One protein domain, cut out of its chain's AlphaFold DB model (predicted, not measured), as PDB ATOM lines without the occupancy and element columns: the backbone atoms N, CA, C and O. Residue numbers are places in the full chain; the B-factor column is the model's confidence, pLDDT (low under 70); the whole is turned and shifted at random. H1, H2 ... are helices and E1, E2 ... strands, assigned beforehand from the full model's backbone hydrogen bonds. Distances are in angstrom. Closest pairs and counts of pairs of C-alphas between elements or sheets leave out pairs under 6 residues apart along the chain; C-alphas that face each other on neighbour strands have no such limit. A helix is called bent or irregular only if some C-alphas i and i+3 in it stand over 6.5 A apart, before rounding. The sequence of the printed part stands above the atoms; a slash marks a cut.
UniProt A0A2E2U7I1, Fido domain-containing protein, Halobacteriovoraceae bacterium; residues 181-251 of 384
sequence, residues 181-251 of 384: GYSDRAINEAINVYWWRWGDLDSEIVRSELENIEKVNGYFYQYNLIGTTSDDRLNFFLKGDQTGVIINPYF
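AT A GLANCE: This is residues 181 to 251 of the 384 residues of the protein "Fido domain-containing protein" of Halobacteriovoraceae bacterium (UniProt A0A2E2U7I1). A small two-stranded hairpin, E1 and E2, makes the middle of a flat piece, with the long helix H2 running alongside it next to E1 and the short helix H1 beyond E2, meeting it by few residues. A wide loop, residues 223 to 237, leads from the far end of H2 back to E1, and residues 196 to 197, in the link between the helices, pair as a short strand with E2. The printed part has 71 residues with two named helices and two named strands, in the order H1, H2, E1, E2; the sheet has the order E1 - E2 and is antiparallel. By its named elements the class is mostly helix, 28 residues in helices against 7 in strands, but under half of the printed residues are in named elements. The whole is only just compact, close to loose, with a radius of gyration of the C-alphas of 13.0 A, and its C-alphas span 35 by 30 by 14 A.

HOW THE PARTS SIT: The sheet consists of E1, residues 238 to 240, and E2, residues 244 to 247, which form a hairpin over a tight link of 3 residues. They are antiparallel neighbours, with 159 degrees between their N-to-C directions. C-alphas that face each other are those of Leu 238 and Ile 247, 4.8 A apart, those of Lys 239 and Ile 246, 5.1 A apart, and those of Gly 240 and Val 245, 4.4 A apart. Across the pair N 239 and O 246 are within hydrogen-bond range at 2.8 A, and so are N 246 and O 239 at 2.7 A. Residues 196 to 197, too short a stretch to be a named strand, are paired antiparallel with residues 244 to 245 of E2. H2, residues 203 to 222, has 6 pairs of C-alphas within 8 A of E1; the closest are those of Leu 210 and Gly 240, 5.8 A apart, and the two centres are 8.0 A apart. H2 and E2 are near each other, with 6 pairs of C-alphas within 10 A. Residues 206 to 217 of H2 make its pairs within 10 A of the two strands. H1, residues 184 to 191, has 2 pairs of C-alphas within 8 A of E2; the closest are those of Ile 191 and Ile 246, 6.5 A apart, and the centres are 13.8 A apart. H1 and E1 are apart, and so are H1 and H2. In H1 and H2 every O i to N i+4 pair is within hydrogen-bond range.

IN THESE COORDINATES: E1 measures 6.6 A from its first to its last C-alpha and E2 10.1 A. E2 ends at C-alpha 247, at (-45.079, 9.164, -3.195). H2, the longest helix with 20 residues, measures 28.7 A, from C-alpha 203 at (-51.836, -10.361, -5.866) to C-alpha 222 at (-27.840, 3.780, 0.926). H1 has 8 residues and measures 10.6 A; it begins at C-alpha 184, at (-50.822, 16.806, 10.659). Neither helix is bent.

THE WHOLE: The two C-alphas farthest apart are those of Asp 200 and Ser 230, 36.3 A, while those of Gly 181 and Phe 251, the first and last printed residues, are 10.0 A apart. The printed part has no cut. The links from H1 to H2, 11 residues, and from H2 to E1, 15 residues, are long. The C-alphas of residues 223 to 237 lie 5 to 17 A from the mean of all C-alphas. The mean pLDDT of the printed part is 80.2, and 15 residues are under 70, among them residues 181 to 182, 190 to 192 and 226 to 229. H2 has a mean pLDDT of 90, H1 of 70.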
ATOM      1  N   GLY A 181     -48.963  21.847   2.866       62.50
ATOM      2  CA  GLY A 181     -48.498  22.423   4.131       62.50
ATOM      3  C   GLY A 181     -48.192  21.349   5.189       62.50
ATOM      4  O   GLY A 181     -48.721  20.240   5.140       62.50
ATOM      5  N   TYR A 182     -47.364  21.675   6.184       63.53
ATOM      6  CA  TYR A 182     -46.900  20.744   7.233       63.53
ATOM      7  C   TYR A 182     -47.901  20.503   8.379       63.53
ATOM      8  O   TYR A 182     -47.498  20.201   9.498       63.53
ATOM      9  N   SER A 183     -49.208  20.666   8.156       71.12
ATOM     10  CA  SER A 183     -50.176  20.326   9.209       71.12
ATOM     11  C   SER A 183     -50.342  18.806   9.300       71.12
ATOM     12  O   SER A 183     -50.340  18.137   8.271       71.12
ATOM     13  N   ASP A 184     -50.547  18.248  10.499       68.25
ATOM     14  CA  ASP A 184     -50.822  16.806  10.659       68.25
ATOM     15  C   ASP A 184     -51.999  16.344   9.792       68.25
ATOM     16  O   ASP A 184     -51.997  15.241   9.251       68.25
ATOM     17  N   ARG A 185     -52.996  17.218   9.620       73.00
ATOM     18  CA  ARG A 185     -54.120  16.981   8.716       73.00
ATOM     19  C   ARG A 185     -53.655  16.841   7.268       73.00
ATOM     20  O   ARG A 185     -54.007  15.857   6.635       73.00
ATOM     21  N   ALA A 186     -52.851  17.779   6.774       68.25
ATOM     22  CA  ALA A 186     -52.313  17.718   5.420       68.25
ATOM     23  C   ALA A 186     -51.400  16.499   5.228       68.25
ATOM     24  O   ALA A 186     -51.470  15.880   4.174       68.25
ATOM     25  N   ILE A 187     -50.620  16.103   6.247       68.19
ATOM     26  CA  ILE A 187     -49.751  14.916   6.190       68.19
ATOM     27  C   ILE A 187     -50.596  13.653   6.050       68.19
ATOM     28  O   ILE A 187     -50.344  12.822   5.178       68.19
ATOM     29  N   ASN A 188     -51.634  13.528   6.878       71.75
ATOM     30  CA  ASN A 188     -52.548  12.396   6.822       71.75
ATOM     31  C   ASN A 188     -53.353  12.377   5.514       71.75
ATOM     32  O   ASN A 188     -53.552  11.309   4.948       71.75
ATOM     33  N   GLU A 189     -53.797  13.526   5.004       71.69
ATOM     34  CA  GLU A 189     -54.488  13.612   3.711       71.69
ATOM     35  C   GLU A 189     -53.552  13.207   2.561       71.69
ATOM     36  O   GLU A 189     -53.914  12.353   1.758       71.69
ATOM     37  N   ALA A 190     -52.322  13.721   2.539       66.81
ATOM     38  CA  ALA A 190     -51.294  13.413   1.548       66.81
ATOM     39  C   ALA A 190     -50.915  11.926   1.489       66.81
ATOM     40  O   ALA A 190     -50.817  11.360   0.404       66.81
ATOM     41  N   ILE A 191     -50.711  11.281   2.644       69.06
ATOM     42  CA  ILE A 191     -50.339   9.857   2.706       69.06
ATOM     43  C   ILE A 191     -51.491   8.952   2.235       69.06
ATOM     44  O   ILE A 191     -51.254   7.812   1.858       69.06
ATOM     45  N   ASN A 192     -52.727   9.455   2.199       69.12
ATOM     46  CA  ASN A 192     -53.886   8.712   1.706       69.12
ATOM     47  C   ASN A 192     -54.166   8.930   0.205       69.12
ATOM     48  O   ASN A 192     -55.115   8.350  -0.330       69.12
ATOM     49  N   VAL A 193     -53.364   9.747  -0.491       75.50
ATOM     50  CA  VAL A 193     -53.481   9.939  -1.942       75.50
ATOM     51  C   VAL A 193     -52.525   8.988  -2.655       75.50
ATOM     52  O   VAL A 193     -51.314   9.198  -2.702       75.50
ATOM     53  N   TYR A 194     -53.093   7.935  -3.241       76.75
ATOM     54  CA  TYR A 194     -52.356   7.036  -4.123       76.75
ATOM     55  C   TYR A 194     -51.977   7.768  -5.403       76.75
ATOM     56  O   TYR A 194     -52.848   8.168  -6.174       76.75
ATOM     57  N   TRP A 195     -50.672   7.904  -5.622       75.69
ATOM     58  CA  TRP A 195     -50.114   8.407  -6.869       75.69
ATOM     59  C   TRP A 195     -50.368   7.427  -8.021       75.69
ATOM     60  O   TRP A 195     -50.707   7.840  -9.123       75.69
ATOM     61  N   TRP A 196     -50.269   6.126  -7.739       80.38
ATOM     62  CA  TRP A 196     -50.583   5.059  -8.686       80.38
ATOM     63  C   TRP A 196     -51.407   3.990  -7.980       80.38
ATOM     64  O   TRP A 196     -51.018   3.522  -6.916       80.38
ATOM     65  N   ARG A 197     -52.543   3.581  -8.549       85.25
ATOM     66  CA  ARG A 197     -53.360   2.476  -8.017       85.25
ATOM     67  C   ARG A 197     -53.057   1.194  -8.775       85.25
ATOM     68  O   ARG A 197     -52.939   1.238  -9.995       85.25
ATOM     69  N   TRP A 198     -52.981   0.062  -8.081       84.88
ATOM     70  CA  TRP A 198     -52.723  -1.222  -8.742       84.88
ATOM     71  C   TRP A 198     -53.863  -1.646  -9.672       84.88
ATOM     72  O   TRP A 198     -53.627  -2.372 -10.626       84.88
ATOM     73  N   GLY A 199     -55.093  -1.181  -9.428       84.44
ATOM     74  CA  GLY A 199     -56.262  -1.625 -10.190       84.44
ATOM     75  C   GLY A 199     -56.542  -3.106  -9.940       84.44
ATOM     76  O   GLY A 199     -56.557  -3.530  -8.787       84.44
ATOM     77  N   ASP A 200     -56.718  -3.873 -11.017       83.56
ATOM     78  CA  ASP A 200     -57.017  -5.313 -10.981       83.56
ATOM     79  C   ASP A 200     -55.757  -6.193 -11.134       83.56
ATOM     80  O   ASP A 200     -55.838  -7.327 -11.611       83.56
ATOM     81  N   LEU A 201     -54.570  -5.672 -10.790       84.69
ATOM     82  CA  LEU A 201     -53.331  -6.455 -10.838       84.69
ATOM     83  C   LEU A 201     -53.403  -7.683  -9.922       84.69
ATOM     84  O   LEU A 201     -53.958  -7.641  -8.823       84.69
ATOM     85  N   ASP A 202     -52.784  -8.775 -10.374       90.88
ATOM     86  CA  ASP A 202     -52.705 -10.014  -9.604       90.88
ATOM     87  C   ASP A 202     -51.958  -9.807  -8.273       90.88
ATOM     88  O   ASP A 202     -50.967  -9.077  -8.198       90.88
ATOM     89  N   SER A 203     -52.414 -10.481  -7.213       90.12
ATOM     90  CA  SER A 203     -51.836 -10.361  -5.866       90.12
ATOM     91  C   SER A 203     -50.341 -10.703  -5.795       90.12
ATOM     92  O   SER A 203     -49.611 -10.131  -4.980       90.12
ATOM     93  N   GLU A 204     -49.859 -11.609  -6.649       92.25
ATOM     94  CA  GLU A 204     -48.445 -11.950  -6.746       92.25
ATOM     95  C   GLU A 204     -47.638 -10.813  -7.378       92.25
ATOM     96  O   GLU A 204     -46.549 -10.499  -6.888       92.25
ATOM     97  N   ILE A 205     -48.200 -10.146  -8.391       89.12
ATOM     98  CA  ILE A 205     -47.602  -8.950  -8.996       89.12
ATOM     99  C   ILE A 205     -47.523  -7.845  -7.943       89.12
ATOM    100  O   ILE A 205     -46.443  -7.311  -7.713       89.12
ATOM    101  N   VAL A 206     -48.621  -7.566  -7.229       90.19
ATOM    102  CA  VAL A 206     -48.639  -6.553  -6.159       90.19
ATOM    103  C   VAL A 206     -47.565  -6.845  -5.110       90.19
ATOM    104  O   VAL A 206     -46.808  -5.952  -4.739       90.19
ATOM    105  N   ARG A 207     -47.433  -8.099  -4.662       93.06
ATOM    106  CA  ARG A 207     -46.378  -8.495  -3.716       93.06
ATOM    107  C   ARG A 207     -44.976  -8.212  -4.266       93.06
ATOM    108  O   ARG A 207     -44.154  -7.657  -3.541       93.06
ATOM    109  N   SER A 208     -44.715  -8.557  -5.526       92.44
ATOM    110  CA  SER A 208     -43.428  -8.277  -6.170       92.44
ATOM    111  C   SER A 208     -43.141  -6.772  -6.258       92.44
ATOM    112  O   SER A 208     -42.023  -6.342  -5.972       92.44
ATOM    113  N   GLU A 209     -44.151  -5.956  -6.565       91.00
ATOM    114  CA  GLU A 209     -44.008  -4.498  -6.619       91.00
ATOM    115  C   GLU A 209     -43.721  -3.880  -5.245       91.00
ATOM    116  O   GLU A 209     -42.908  -2.960  -5.134       91.00
ATOM    117  N   LEU A 210     -44.316  -4.415  -4.175       92.50
ATOM    118  CA  LEU A 210     -44.016  -3.989  -2.806       92.50
ATOM    119  C   LEU A 210     -42.564  -4.292  -2.413       92.50
ATOM    120  O   LEU A 210     -41.884  -3.418  -1.873       92.50
ATOM    121  N   GLU A 211     -42.050  -5.479  -2.751       93.38
ATOM    122  CA  GLU A 211     -40.633  -5.820  -2.549       93.38
ATOM    123  C   GLU A 211     -39.707  -4.890  -3.352       93.38
ATOM    124  O   GLU A 211     -38.626  -4.502  -2.898       93.38
ATOM    125  N   ASN A 212     -40.124  -4.492  -4.554       92.69
ATOM    126  CA  ASN A 212     -39.365  -3.564  -5.381       92.69
ATOM    127  C   ASN A 212     -39.348  -2.140  -4.801       92.69
ATOM    128  O   ASN A 212     -38.296  -1.499  -4.807       92.69
ATOM    129  N   ILE A 213     -40.450  -1.668  -4.210       91.56
ATOM    130  CA  ILE A 213     -40.499  -0.386  -3.485       91.56
ATOM    131  C   ILE A 213     -39.492  -0.358  -2.331       91.56
ATOM    132  O   ILE A 213     -38.787   0.641  -2.154       91.56
ATOM    133  N   GLU A 214     -39.377  -1.448  -1.568       90.81
ATOM    134  CA  GLU A 214     -38.381  -1.559  -0.498       90.81
ATOM    135  C   GLU A 214     -36.954  -1.441  -1.040       90.81
ATOM    136  O   GLU A 214     -36.150  -0.677  -0.498       90.81
ATOM    137  N   LYS A 215     -36.647  -2.114  -2.159       91.88
ATOM    138  CA  LYS A 215     -35.342  -1.997  -2.833       91.88
ATOM    139  C   LYS A 215     -35.080  -0.568  -3.302       91.88
ATOM    140  O   LYS A 215     -33.990  -0.049  -3.072       91.88
ATOM    141  N   VAL A 216     -36.062   0.086  -3.932       90.19
ATOM    142  CA  VAL A 216     -35.942   1.476  -4.400       90.19
ATOM    143  C   VAL A 216     -35.627   2.409  -3.234       90.19
ATOM    144  O   VAL A 216     -34.634   3.134  -3.295       90.19
ATOM    145  N   ASN A 217     -36.405   2.358  -2.150       88.31
ATOM    146  CA  ASN A 217     -36.116   3.142  -0.948       88.31
ATOM    147  C   ASN A 217     -34.719   2.824  -0.396       88.31
ATOM    148  O   ASN A 217     -33.966   3.744  -0.081       88.31
ATOM    149  N   GLY A 218     -34.354   1.540  -0.332       87.62
ATOM    150  CA  GLY A 218     -33.041   1.075   0.106       87.62
ATOM    151  C   GLY A 218     -31.893   1.714  -0.676       87.62
ATOM    152  O   GLY A 218     -30.943   2.193  -0.059       87.62
ATOM    153  N   TYR A 219     -32.004   1.818  -2.004       86.88
ATOM    154  CA  TYR A 219     -31.013   2.507  -2.837       86.88
ATOM    155  C   TYR A 219     -30.895   3.990  -2.487       86.88
ATOM    156  O   TYR A 219     -29.795   4.481  -2.229       86.88
ATOM    157  N   PHE A 220     -32.014   4.714  -2.430       85.12
ATOM    158  CA  PHE A 220     -31.987   6.144  -2.122       85.12
ATOM    159  C   PHE A 220     -31.458   6.431  -0.703       85.12
ATOM    160  O   PHE A 220     -30.737   7.415  -0.506       85.12
ATOM    161  N   TYR A 221     -31.728   5.549   0.265       83.19
ATOM    162  CA  TYR A 221     -31.137   5.610   1.604       83.19
ATOM    163  C   TYR A 221     -29.644   5.311   1.612       83.19
ATOM    164  O   TYR A 221     -28.861   6.099   2.142       83.19
ATOM    165  N   GLN A 222     -29.238   4.195   1.003       81.50
ATOM    166  CA  GLN A 222     -27.840   3.780   0.926       81.50
ATOM    167  C   GLN A 222     -26.971   4.867   0.287       81.50
ATOM    168  O   GLN A 222     -25.819   5.060   0.669       81.50
ATOM    169  N   TYR A 223     -27.527   5.583  -0.683       77.94
ATOM    170  CA  TYR A 223     -26.834   6.626  -1.427       77.94
ATOM    171  C   TYR A 223     -26.904   8.001  -0.755       77.94
ATOM    172  O   TYR A 223     -26.412   8.974  -1.326       77.94
ATOM    173  N   ASN A 224     -27.492   8.085   0.446       76.50
ATOM    174  CA  ASN A 224     -27.687   9.324   1.194       76.50
ATOM    175  C   ASN A 224     -28.364  10.416   0.344       76.50
ATOM    176  O   ASN A 224     -28.028  11.599   0.414       76.50
ATOM    177  N   LEU A 225     -29.290   9.986  -0.514       74.19
ATOM    178  CA  LEU A 225     -30.045  10.836  -1.433       74.19
ATOM    179  C   LEU A 225     -31.351  11.330  -0.802       74.19
ATOM    180  O   LEU A 225     -32.006  12.222  -1.339       74.19
ATOM    181  N   ILE A 226     -31.706  10.779   0.361       68.12
ATOM    182  CA  ILE A 226     -32.824  11.205   1.196       68.12
ATOM    183  C   ILE A 226     -32.239  11.791   2.478       68.12
ATOM    184  O   ILE A 226     -31.475  11.126   3.177       68.12
ATOM    185  N   GLY A 227     -32.605  13.032   2.795       63.50
ATOM    186  CA  GLY A 227     -32.366  13.573   4.129       63.50
ATOM    187  C   GLY A 227     -33.273  12.865   5.128       63.50
ATOM    188  O   GLY A 227     -34.477  12.770   4.894       63.50
ATOM    189  N   THR A 228     -32.719  12.372   6.233       63.66
ATOM    190  CA  THR A 228     -33.540  11.902   7.347       63.66
ATOM    191  C   THR A 228     -34.249  13.101   7.965       63.66
ATOM    192  O   THR A 228     -33.631  14.116   8.290       63.66
ATOM    193  N   THR A 229     -35.568  13.015   8.085       67.25
ATOM    194  CA  THR A 229     -36.343  13.988   8.855       67.25
ATOM    195  C   THR A 229     -36.523  13.466  10.277       67.25
ATOM    196  O   THR A 229     -36.386  12.267  10.526       67.25
ATOM    197  N   SER A 230     -36.835  14.358  11.219       70.12
ATOM    198  CA  SER A 230     -37.190  13.958  12.585       70.12
ATOM    199  C   SER A 230     -38.537  13.232  12.672       70.12
ATOM    200  O   SER A 230     -38.850  12.690  13.725       70.12
ATOM    201  N   ASP A 231     -39.349  13.257  11.608       69.81
ATOM    202  CA  ASP A 231     -40.618  12.537  11.534       69.81
ATOM    203  C   ASP A 231     -40.448  11.285  10.670       69.81
ATOM    204  O   ASP A 231     -40.448  11.340   9.439       69.81
ATOM    205  N   ASP A 232     -40.334  10.129  11.320       70.38
ATOM    206  CA  ASP A 232     -40.163   8.842  10.641       70.38
ATOM    207  C   ASP A 232     -41.297   8.509   9.666       70.38
ATOM    208  O   ASP A 232     -41.084   7.757   8.713       70.38
ATOM    209  N   ARG A 233     -42.481   9.123   9.816       69.25
ATOM    210  CA  ARG A 233     -43.581   8.965   8.854       69.25
ATOM    211  C   ARG A 233     -43.245   9.559   7.491       69.25
ATOM    212  O   ARG A 233     -43.853   9.150   6.514       69.25
ATOM    213  N   LEU A 234     -42.316  10.511   7.418       68.69
ATOM    214  CA  LEU A 234     -41.866  11.160   6.184       68.69
ATOM    215  C   LEU A 234     -40.538  10.584   5.676       68.69
ATOM    216  O   LEU A 234     -40.052  10.992   4.622       68.69
ATOM    217  N   ASN A 235     -39.969   9.607   6.380       75.56
ATOM    218  CA  ASN A 235     -38.774   8.896   5.954       75.56
ATOM    219  C   ASN A 235     -39.180   7.786   4.964       75.56
ATOM    220  O   ASN A 235     -39.040   6.589   5.222       75.56
ATOM    221  N   PHE A 236     -39.666   8.187   3.787       79.94
ATOM    222  CA  PHE A 236     -39.807   7.315   2.618       79.94
ATOM    223  C   PHE A 236     -39.780   8.118   1.312       79.94
ATOM    224  O   PHE A 236     -40.120   9.307   1.282       79.94
ATOM    225  N   PHE A 237     -39.385   7.458   0.221       81.62
ATOM    226  CA  PHE A 237     -39.529   7.990  -1.134       81.62
ATOM    227  C   PHE A 237     -40.838   7.501  -1.749       81.62
ATOM    228  O   PHE A 237     -41.683   8.306  -2.144       81.62
ATOM    229  N   LEU A 238     -41.017   6.179  -1.707       88.75
ATOM    230  CA  LEU A 238     -42.212   5.453  -2.114       88.75
ATOM    231  C   LEU A 238     -42.754   4.647  -0.937       88.75
ATOM    232  O   LEU A 238     -41.991   4.094  -0.150       88.75
ATOM    233  N   LYS A 239     -44.070   4.553  -0.820       89.19
ATOM    234  CA  LYS A 239     -44.741   3.645   0.106       89.19
ATOM    235  C   LYS A 239     -45.820   2.913  -0.671       89.19
ATOM    236  O   LYS A 239     -46.617   3.559  -1.334       89.19
ATOM    237  N   GLY A 240     -45.831   1.589  -0.612       90.06
ATOM    238  CA  GLY A 240     -46.862   0.781  -1.254       90.06
ATOM    239  C   GLY A 240     -47.709   0.036  -0.231       90.06
ATOM    240  O   GLY A 240     -47.239  -0.262   0.868       90.06
ATOM    241  N   ASP A 241     -48.945  -0.279  -0.601       91.12
ATOM    242  CA  ASP A 241     -49.797  -1.247   0.096       91.12
ATOM    243  C   ASP A 241     -50.584  -2.096  -0.918       91.12
ATOM    244  O   ASP A 241     -50.162  -2.214  -2.056       91.12
ATOM    245  N   GLN A 242     -51.700  -2.726  -0.542       89.19
ATOM    246  CA  GLN A 242     -52.519  -3.534  -1.465       89.19
ATOM    247  C   GLN A 242     -53.395  -2.709  -2.424       89.19
ATOM    248  O   GLN A 242     -54.044  -3.271  -3.297       89.19
ATOM    249  N   THR A 243     -53.435  -1.385  -2.277       88.94
ATOM    250  CA  THR A 243     -54.256  -0.481  -3.096       88.94
ATOM    251  C   THR A 243     -53.419   0.255  -4.135       88.94
ATOM    252  O   THR A 243     -53.871   0.461  -5.266       88.94
ATOM    253  N   GLY A 244     -52.210   0.677  -3.768       89.25
ATOM    254  CA  GLY A 244     -51.346   1.402  -4.687       89.25
ATOM    255  C   GLY A 244     -50.006   1.832  -4.109       89.25
ATOM    256  O   GLY A 244     -49.575   1.381  -3.049       89.25
ATOM    257  N   VAL A 245     -49.387   2.771  -4.820       88.25
ATOM    258  CA  VAL A 245     -48.164   3.485  -4.460       88.25
ATOM    259  C   VAL A 245     -48.496   4.913  -4.056       88.25
ATOM    260  O   VAL A 245     -49.229   5.629  -4.740       88.25
ATOM    261  N   ILE A 246     -47.891   5.343  -2.964       86.94
ATOM    262  CA  ILE A 246     -47.892   6.697  -2.432       86.94
ATOM    263  C   ILE A 246     -46.467   7.234  -2.588       86.94
ATOM    264  O   ILE A 246     -45.502   6.620  -2.126       86.94
ATOM    265  N   ILE A 247     -46.326   8.394  -3.221       82.12
ATOM    266  CA  ILE A 247     -45.079   9.164  -3.195       82.12
ATOM    267  C   ILE A 247     -45.146  10.076  -1.986       82.12
ATOM    268  O   ILE A 247     -46.192  10.655  -1.715       82.12
ATOM    269  N   ASN A 248     -44.034  10.253  -1.282       79.38
ATOM    270  CA  ASN A 248     -43.963  11.265  -0.239       79.38
ATOM    271  C   ASN A 248     -44.053  12.673  -0.869       79.38
ATOM    272  O   ASN A 248     -43.060  13.119  -1.466       79.38
ATOM    273  N   PRO A 249     -45.193  13.381  -0.725       70.25
ATOM    274  CA  PRO A 249     -45.430  14.643  -1.417       70.25
ATOM    275  C   PRO A 249     -44.793  15.824  -0.684       70.25
ATOM    276  O   PRO A 249     -44.832  16.952  -1.166       70.25
ATOM    277  N   TYR A 250     -44.196  15.587   0.486       70.88
ATOM    278  CA  TYR A 250     -43.432  16.599   1.181       70.88
ATOM    279  C   TYR A 250     -42.061  16.744   0.540       70.88
ATOM    280  O   TYR A 250     -41.431  15.772   0.104       70.88
ATOM    281  N   PHE A 251     -41.581  17.987   0.547       71.94
ATOM    282  CA  PHE A 251     -40.245  18.346   0.098       71.94
ATOM    283  C   PHE A 251     -40.030  18.166  -1.409       71.94
ATOM    284  O   PHE A 251     -38.907  17.875  -1.802       71.94
TER     285      PHE A 251